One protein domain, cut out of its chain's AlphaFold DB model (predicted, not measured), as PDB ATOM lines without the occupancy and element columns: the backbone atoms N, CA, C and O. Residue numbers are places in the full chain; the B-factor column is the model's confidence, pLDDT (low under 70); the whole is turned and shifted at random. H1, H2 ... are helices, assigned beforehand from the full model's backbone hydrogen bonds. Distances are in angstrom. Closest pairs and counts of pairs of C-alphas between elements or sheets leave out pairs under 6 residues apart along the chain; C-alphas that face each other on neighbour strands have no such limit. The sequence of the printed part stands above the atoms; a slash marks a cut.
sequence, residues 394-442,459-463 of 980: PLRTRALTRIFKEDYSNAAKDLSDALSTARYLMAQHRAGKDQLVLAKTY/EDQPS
ATOM      1  N   PRO A 394      54.944 128.701  54.473       90.62
ATOM      2  CA  PRO A 394      54.491 127.407  53.957       90.62
ATOM      3  C   PRO A 394      52.959 127.313  53.821       90.62
ATOM      4  O   PRO A 394      52.453 126.661  52.907       90.62
ATOM      5  N   LEU A 395      52.197 128.008  54.683       92.06
ATOM      6  CA  LEU A 395      50.739 128.127  54.556       92.06
ATOM      7  C   LEU A 395      50.314 128.981  53.348       92.06
ATOM      8  O   LEU A 395      49.333 128.625  52.692       92.06
ATOM      9  N   ARG A 396      51.037 130.066  53.018       91.12
ATOM     10  CA  ARG A 396      50.843 130.816  51.761       91.12
ATOM     11  C   ARG A 396      51.060 129.900  50.562       91.12
ATOM     12  O   ARG A 396      50.151 129.766  49.745       91.12
ATOM     13  N   THR A 397      52.203 129.223  50.491       89.69
ATOM     14  CA  THR A 397      52.540 128.344  49.365       89.69
ATOM     15  C   THR A 397      51.526 127.207  49.226       89.69
ATOM     16  O   THR A 397      51.005 126.984  48.134       89.69
ATOM     17  N   ARG A 398      51.123 126.549  50.328       88.94
ATOM     18  CA  ARG A 398      50.081 125.504  50.288       88.94
ATOM     19  C   ARG A 398      48.728 126.048  49.829       88.94
ATOM     20  O   ARG A 398      48.018 125.358  49.093       88.94
ATOM     21  N   ALA A 399      48.369 127.271  50.218       89.44
ATOM     22  CA  ALA A 399      47.165 127.916  49.718       89.44
ATOM     23  C   ALA A 399      47.245 128.194  48.215       89.44
ATOM     24  O   ALA A 399      46.288 127.882  47.509       89.44
ATOM     25  N   LEU A 400      48.375 128.718  47.726       84.56
ATOM     26  CA  LEU A 400      48.621 128.914  46.298       84.56
ATOM     27  C   LEU A 400      48.471 127.586  45.551       84.56
ATOM     28  O   LEU A 400      47.600 127.482  44.698       84.56
ATOM     29  N   THR A 401      49.162 126.512  45.945       84.69
ATOM     30  CA  THR A 401      49.004 125.196  45.293       84.69
ATOM     31  C   THR A 401      47.559 124.670  45.333       84.69
ATOM     32  O   THR A 401      47.089 124.079  44.359       84.69
ATOM     33  N   ARG A 402      46.807 124.910  46.419       85.56
ATOM     34  CA  ARG A 402      45.376 124.549  46.509       85.56
ATOM     35  C   ARG A 402      44.494 125.319  45.527       85.56
ATOM     36  O   ARG A 402      43.538 124.738  45.023       85.56
ATOM     37  N   ILE A 403      44.827 126.567  45.200       83.69
ATOM     38  CA  ILE A 403      44.113 127.360  44.188       83.69
ATOM     39  C   ILE A 403      44.206 126.699  42.794       83.69
ATOM     40  O   ILE A 403      43.231 126.737  42.047       83.69
ATOM     41  N   PHE A 404      45.302 125.998  42.478       77.12
ATOM     42  CA  PHE A 404      45.488 125.278  41.195       77.12
ATOM     43  C   PHE A 404      44.887 123.886  41.159       77.12
ATOM     44  O   PHE A 404      44.690 123.319  40.086       77.12
ATOM     45  N   LYS A 405      44.550 123.359  42.332       83.19
ATOM     46  CA  LYS A 405      43.702 122.178  42.506       83.19
ATOM     47  C   LYS A 405      42.221 122.585  42.653       83.19
ATOM     48  O   LYS A 405      41.417 121.777  43.100       83.19
ATOM     49  N   GLU A 406      41.889 123.840  42.314       84.88
ATOM     50  CA  GLU A 406      40.558 124.469  42.375       84.88
ATOM     51  C   GLU A 406      39.894 124.420  43.776       84.88
ATOM     52  O   GLU A 406      38.697 124.656  43.941       84.88
ATOM     53  N   ASP A 407      40.682 124.195  44.835       89.44
ATOM     54  CA  ASP A 407      40.218 124.133  46.224       89.44
ATOM     55  C   ASP A 407      40.345 125.492  46.927       89.44
ATOM     56  O   ASP A 407      41.010 125.676  47.956       89.44
ATOM     57  N   TYR A 408      39.619 126.461  46.378       90.50
ATOM     58  CA  TYR A 408      39.412 127.783  46.971       90.50
ATOM     59  C   TYR A 408      38.881 127.694  48.417       90.50
ATOM     60  O   TYR A 408      39.143 128.567  49.247       90.50
ATOM     61  N   SER A 409      38.167 126.609  48.747       92.75
ATOM     62  CA  SER A 409      37.538 126.388  50.052       92.75
ATOM     63  C   SER A 409      38.547 126.158  51.182       92.75
ATOM     64  O   SER A 409      38.327 126.634  52.301       92.75
ATOM     65  N   ASN A 410      39.643 125.448  50.900       92.81
ATOM     66  CA  ASN A 410      40.720 125.180  51.847       92.81
ATOM     67  C   ASN A 410      41.902 126.144  51.670       92.81
ATOM     68  O   ASN A 410      42.563 126.449  52.662       92.81
ATOM     69  N   ALA A 411      42.115 126.717  50.479       91.62
ATOM     70  CA  ALA A 411      43.027 127.852  50.298       91.62
ATOM     71  C   ALA A 411      42.599 129.062  51.153       91.62
ATOM     72  O   ALA A 411      43.407 129.641  51.874       91.62
ATOM     73  N   ALA A 412      41.299 129.392  51.181       94.12
ATOM     74  CA  ALA A 412      40.769 130.464  52.028       94.12
ATOM     75  C   ALA A 412      40.922 130.210  53.543       94.12
ATOM     76  O   ALA A 412      40.818 131.162  54.324       94.12
ATOM     77  N   LYS A 413      41.130 128.954  53.970       94.12
ATOM     78  CA  LYS A 413      41.430 128.593  55.368       94.12
ATOM     79  C   LYS A 413      42.907 128.808  55.656       94.12
ATOM     80  O   LYS A 413      43.209 129.623  56.516       94.12
ATOM     81  N   ASP A 414      43.790 128.207  54.858       93.94
ATOM     82  CA  ASP A 414      45.245 128.378  54.979       93.94
ATOM     83  C   ASP A 414      45.640 129.865  54.998       93.94
ATOM     84  O   ASP A 414      46.330 130.300  55.914       93.94
ATOM     85  N   LEU A 415      45.108 130.683  54.079       94.38
ATOM     86  CA  LEU A 415      45.349 132.136  54.043       94.38
ATOM     87  C   LEU A 415      44.715 132.902  55.215       94.38
ATOM     88  O   LEU A 415      45.080 134.046  55.472       94.38
ATOM     89  N   SER A 416      43.724 132.336  55.905       95.00
ATOM     90  CA  SER A 416      43.150 132.934  57.121       95.00
ATOM     91  C   SER A 416      43.960 132.582  58.361       95.00
ATOM     92  O   SER A 416      44.172 133.453  59.206       95.00
ATOM     93  N   ASP A 417      44.435 131.343  58.438       93.25
ATOM     94  CA  ASP A 417      45.255 130.845  59.534       93.25
ATOM     95  C   ASP A 417      46.655 131.483  59.461       93.25
ATOM     96  O   ASP A 417      47.095 132.079  60.445       93.25
ATOM     97  N   ALA A 418      47.268 131.546  58.271       92.88
ATOM     98  CA  ALA A 418      48.508 132.284  58.002       92.88
ATOM     99  C   ALA A 418      48.414 133.766  58.394       92.88
ATOM    100  O   ALA A 418      49.301 134.280  59.068       92.88
ATOM    101  N   LEU A 419      47.315 134.454  58.049       92.62
ATOM    102  CA  LEU A 419      47.106 135.853  58.456       92.62
ATOM    103  C   LEU A 419      46.911 136.009  59.966       92.62
ATOM    104  O   LEU A 419      47.187 137.079  60.504       92.62
ATOM    105  N   SER A 420      46.431 134.975  60.659       91.94
ATOM    106  CA  SER A 420      46.366 134.981  62.122       91.94
ATOM    107  C   SER A 420      47.757 134.822  62.745       91.94
ATOM    108  O   SER A 420      48.078 135.546  63.688       91.94
ATOM    109  N   THR A 421      48.607 133.972  62.158       89.19
ATOM    110  CA  THR A 421      50.007 133.763  62.549       89.19
ATOM    111  C   THR A 421      50.862 135.001  62.270       89.19
ATOM    112  O   THR A 421      51.485 135.517  63.193       89.19
ATOM    113  N   ALA A 422      50.825 135.551  61.052       87.44
ATOM    114  CA  ALA A 422      51.567 136.757  60.675       87.44
ATOM    115  C   ALA A 422      51.212 137.948  61.584       87.44
ATOM    116  O   ALA A 422      52.095 138.553  62.190       87.44
ATOM    117  N   ARG A 423      49.913 138.212  61.796       88.25
ATOM    118  CA  ARG A 423      49.453 139.266  62.720       88.25
ATOM    119  C   ARG A 423      49.849 139.012  64.167       88.25
ATOM    120  O   ARG A 423      50.129 139.966  64.888       88.25
ATOM    121  N   TYR A 424      49.873 137.755  64.612       86.94
ATOM    122  CA  TYR A 424      50.355 137.409  65.946       86.94
ATOM    123  C   TYR A 424      51.853 137.706  66.090       86.94
ATOM    124  O   TYR A 424      52.237 138.379  67.044       86.94
ATOM    125  N   LEU A 425      52.679 137.287  65.126       81.75
ATOM    126  CA  LEU A 425      54.120 137.557  65.109       81.75
ATOM    127  C   LEU A 425      54.411 139.064  65.063       81.75
ATOM    128  O   LEU A 425      55.146 139.563  65.912       81.75
ATOM    129  N   MET A 426      53.766 139.811  64.162       79.81
ATOM    130  CA  MET A 426      53.907 141.270  64.077       79.81
ATOM    131  C   MET A 426      53.447 141.971  65.367       79.81
ATOM    132  O   MET A 426      54.064 142.948  65.787       79.81
ATOM    133  N   ALA A 427      52.416 141.458  66.051       81.69
ATOM    134  CA  ALA A 427      51.976 141.983  67.344       81.69
ATOM    135  C   ALA A 427      52.942 141.652  68.499       81.69
ATOM    136  O   ALA A 427      53.166 142.516  69.345       81.69
ATOM    137  N   GLN A 428      53.540 140.452  68.539       78.25
ATOM    138  CA  GLN A 428      54.595 140.119  69.511       78.25
ATOM    139  C   GLN A 428      55.827 141.001  69.300       78.25
ATOM    140  O   GLN A 428      56.342 141.598  70.241       78.25
ATOM    141  N   HIS A 429      56.250 141.133  68.045       71.38
ATOM    142  CA  HIS A 429      57.379 141.952  67.634       71.38
ATOM    143  C   HIS A 429      57.174 143.428  67.999       71.38
ATOM    144  O   HIS A 429      58.050 144.045  68.604       71.38
ATOM    145  N   ARG A 430      55.979 143.976  67.736       69.50
ATOM    146  CA  ARG A 430      55.603 145.330  68.157       69.50
ATOM    147  C   ARG A 430      55.578 145.487  69.677       69.50
ATOM    148  O   ARG A 430      56.132 146.455  70.171       69.50
ATOM    149  N   ALA A 431      55.012 144.536  70.423       62.91
ATOM    150  CA  ALA A 431      54.976 144.604  71.887       62.91
ATOM    151  C   ALA A 431      56.383 144.552  72.519       62.91
ATOM    152  O   ALA A 431      56.656 145.284  73.470       62.91
ATOM    153  N   GLY A 432      57.291 143.740  71.963       61.12
ATOM    154  CA  GLY A 432      58.705 143.737  72.347       61.12
ATOM    155  C   GLY A 432      59.397 145.066  72.028       61.12
ATOM    156  O   GLY A 432      60.134 145.593  72.865       61.12
ATOM    157  N   LYS A 433      59.107 145.660  70.861       57.81
ATOM    158  CA  LYS A 433      59.610 146.993  70.494       57.81
ATOM    159  C   LYS A 433      59.062 148.100  71.374       57.81
ATOM    160  O   LYS A 433      59.852 148.919  71.808       57.81
ATOM    161  N   ASP A 434      57.776 148.115  71.708       58.69
ATOM    162  CA  ASP A 434      57.202 149.141  72.585       58.69
ATOM    163  C   ASP A 434      57.900 149.138  73.967       58.69
ATOM    164  O   ASP A 434      58.130 150.196  74.550       58.69
ATOM    165  N   GLN A 435      58.338 147.966  74.453       58.09
ATOM    166  CA  GLN A 435      59.150 147.829  75.671       58.09
ATOM    167  C   GLN A 435      60.614 148.285  75.483       58.09
ATOM    168  O   GLN A 435      61.150 148.999  76.333       58.09
ATOM    169  N   LEU A 436      61.260 147.915  74.370       58.00
ATOM    170  CA  LEU A 436      62.632 148.327  74.027       58.00
ATOM    171  C   LEU A 436      62.749 149.829  73.713       58.00
ATOM    172  O   LEU A 436      63.726 150.460  74.103       58.00
ATOM    173  N   VAL A 437      61.749 150.423  73.065       58.75
ATOM    174  CA  VAL A 437      61.663 151.858  72.750       58.75
ATOM    175  C   VAL A 437      61.436 152.679  74.020       58.75
ATOM    176  O   VAL A 437      62.016 153.756  74.154       58.75
ATOM    177  N   LEU A 438      60.685 152.168  75.004       59.34
ATOM    178  CA  LEU A 438      60.584 152.815  76.317       59.34
ATOM    179  C   LEU A 438      61.941 152.859  77.042       59.34
ATOM    180  O   LEU A 438      62.293 153.880  77.627       59.34
ATOM    181  N   ALA A 439      62.727 151.780  76.962       54.75
ATOM    182  CA  ALA A 439      64.082 151.751  77.514       54.75
ATOM    183  C   ALA A 439      65.043 152.662  76.724       54.75
ATOM    184  O   ALA A 439      65.813 153.420  77.310       54.75
ATOM    185  N   LYS A 440      64.960 152.643  75.388       53.09
ATOM    186  CA  LYS A 440      65.822 153.429  74.500       53.09
ATOM    187  C   LYS A 440      65.542 154.934  74.574       53.09
ATOM    188  O   LYS A 440      66.489 155.709  74.594       53.09
ATOM    189  N   THR A 441      64.291 155.372  74.731       54.47
ATOM    190  CA  THR A 441      63.969 156.801  74.959       54.47
ATOM    191  C   THR A 441      64.447 157.325  76.322       54.47
ATOM    192  O   THR A 441      64.588 158.534  76.499       54.47
ATOM    193  N   TYR A 442      64.783 156.435  77.262       51.69
ATOM    194  CA  TYR A 442      65.509 156.775  78.493       51.69
ATOM    195  C   TYR A 442      67.024 156.958  78.279       51.69
ATOM    196  O   TYR A 442      67.679 157.600  79.097       51.69
ATOM    197  N   GLU A 459      65.892 142.568  61.707       62.00
ATOM    198  CA  GLU A 459      64.698 142.488  62.544       62.00
ATOM    199  C   GLU A 459      63.874 143.791  62.588       62.00
ATOM    200  O   GLU A 459      62.681 143.766  62.880       62.00
ATOM    201  N   ASP A 460      64.455 144.956  62.296       63.59
ATOM    202  CA  ASP A 460      63.724 146.227  62.263       63.59
ATOM    203  C   ASP A 460      63.001 146.500  60.938       63.59
ATOM    204  O   ASP A 460      62.083 147.326  60.899       63.59
ATOM    205  N   GLN A 461      63.344 145.771  59.877       76.81
ATOM    206  CA  GLN A 461      62.794 145.975  58.539       76.81
ATOM    207  C   GLN A 461      61.327 145.502  58.423       76.81
ATOM    208  O   GLN A 461      60.933 144.501  59.030       76.81
ATOM    209  N   PRO A 462      60.488 146.195  57.625       77.06
ATOM    210  CA  PRO A 462      59.133 145.742  57.322       77.06
ATOM    211  C   PRO A 462      59.139 144.431  56.516       77.06
ATOM    212  O   PRO A 462      60.137 144.071  55.889       77.06
ATOM    213  N   SER A 463      58.007 143.721  56.537       80.44
ATOM    214  CA  SER A 463      57.793 142.465  55.807       80.44
ATOM    215  C   SER A 463      56.453 142.493  55.078       80.44
ATOM    216  O   SER A 463      55.439 142.910  55.644       80.44
TER     217      SER A 463
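AT A GLANCE: This is residues 394 to 442 and 459 to 463 of the 980 residues of the protein "Predicted protein" of Leptosphaeria maculans (strain JN3 / isolate v23.1.3 / race Av1-4-5-6-7-8) (UniProt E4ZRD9). One long helix, H2, makes a rod, and the short helix H1 folds back along its first part as a lopsided helical hairpin. The far end of H2, residues 434 to 441, sticks out free together with Tyr 442. The 54 printed residues hold two named helices, H1 then H2, and no named strand: all helix. The whole is extended, with a radius of gyration of the C-alphas of 16.3 A and spans of 54 by 16 by 11 A.

HOW THE PARTS SIT: H2, residues 408 to 441, touches H1, residues 394 to 404, with residues 408 to 418 alone. The closest C-alphas are those of Ala 399 and Ala 411, 4.2 A apart. This hairpin's helices run opposite ways at a shallow tilt of 26 degrees. O i to N i+4 pairs are within hydrogen-bond range in 28 of 30 cases in H2 and 6 of 7 in H1.

IN THESE COORDINATES: H2 measures 47.2 A from C-alpha 408 to C-alpha 441 at (63.969, 156.801, 74.959). H1 measures 15.8 A, from C-alpha 394 at (54.491, 127.407, 53.957) to C-alpha 404.

THE WHOLE: The C-alphas farthest apart, of Glu 406 and Tyr 442, are 54.5 A apart. The link from H1 to H2 is tight. Residues 443 to 458 are not printed, a gap of 21.4 A between C-alphas 442 and 459. pLDDT is under 70 at residues 430 to 442 and 459 to 460.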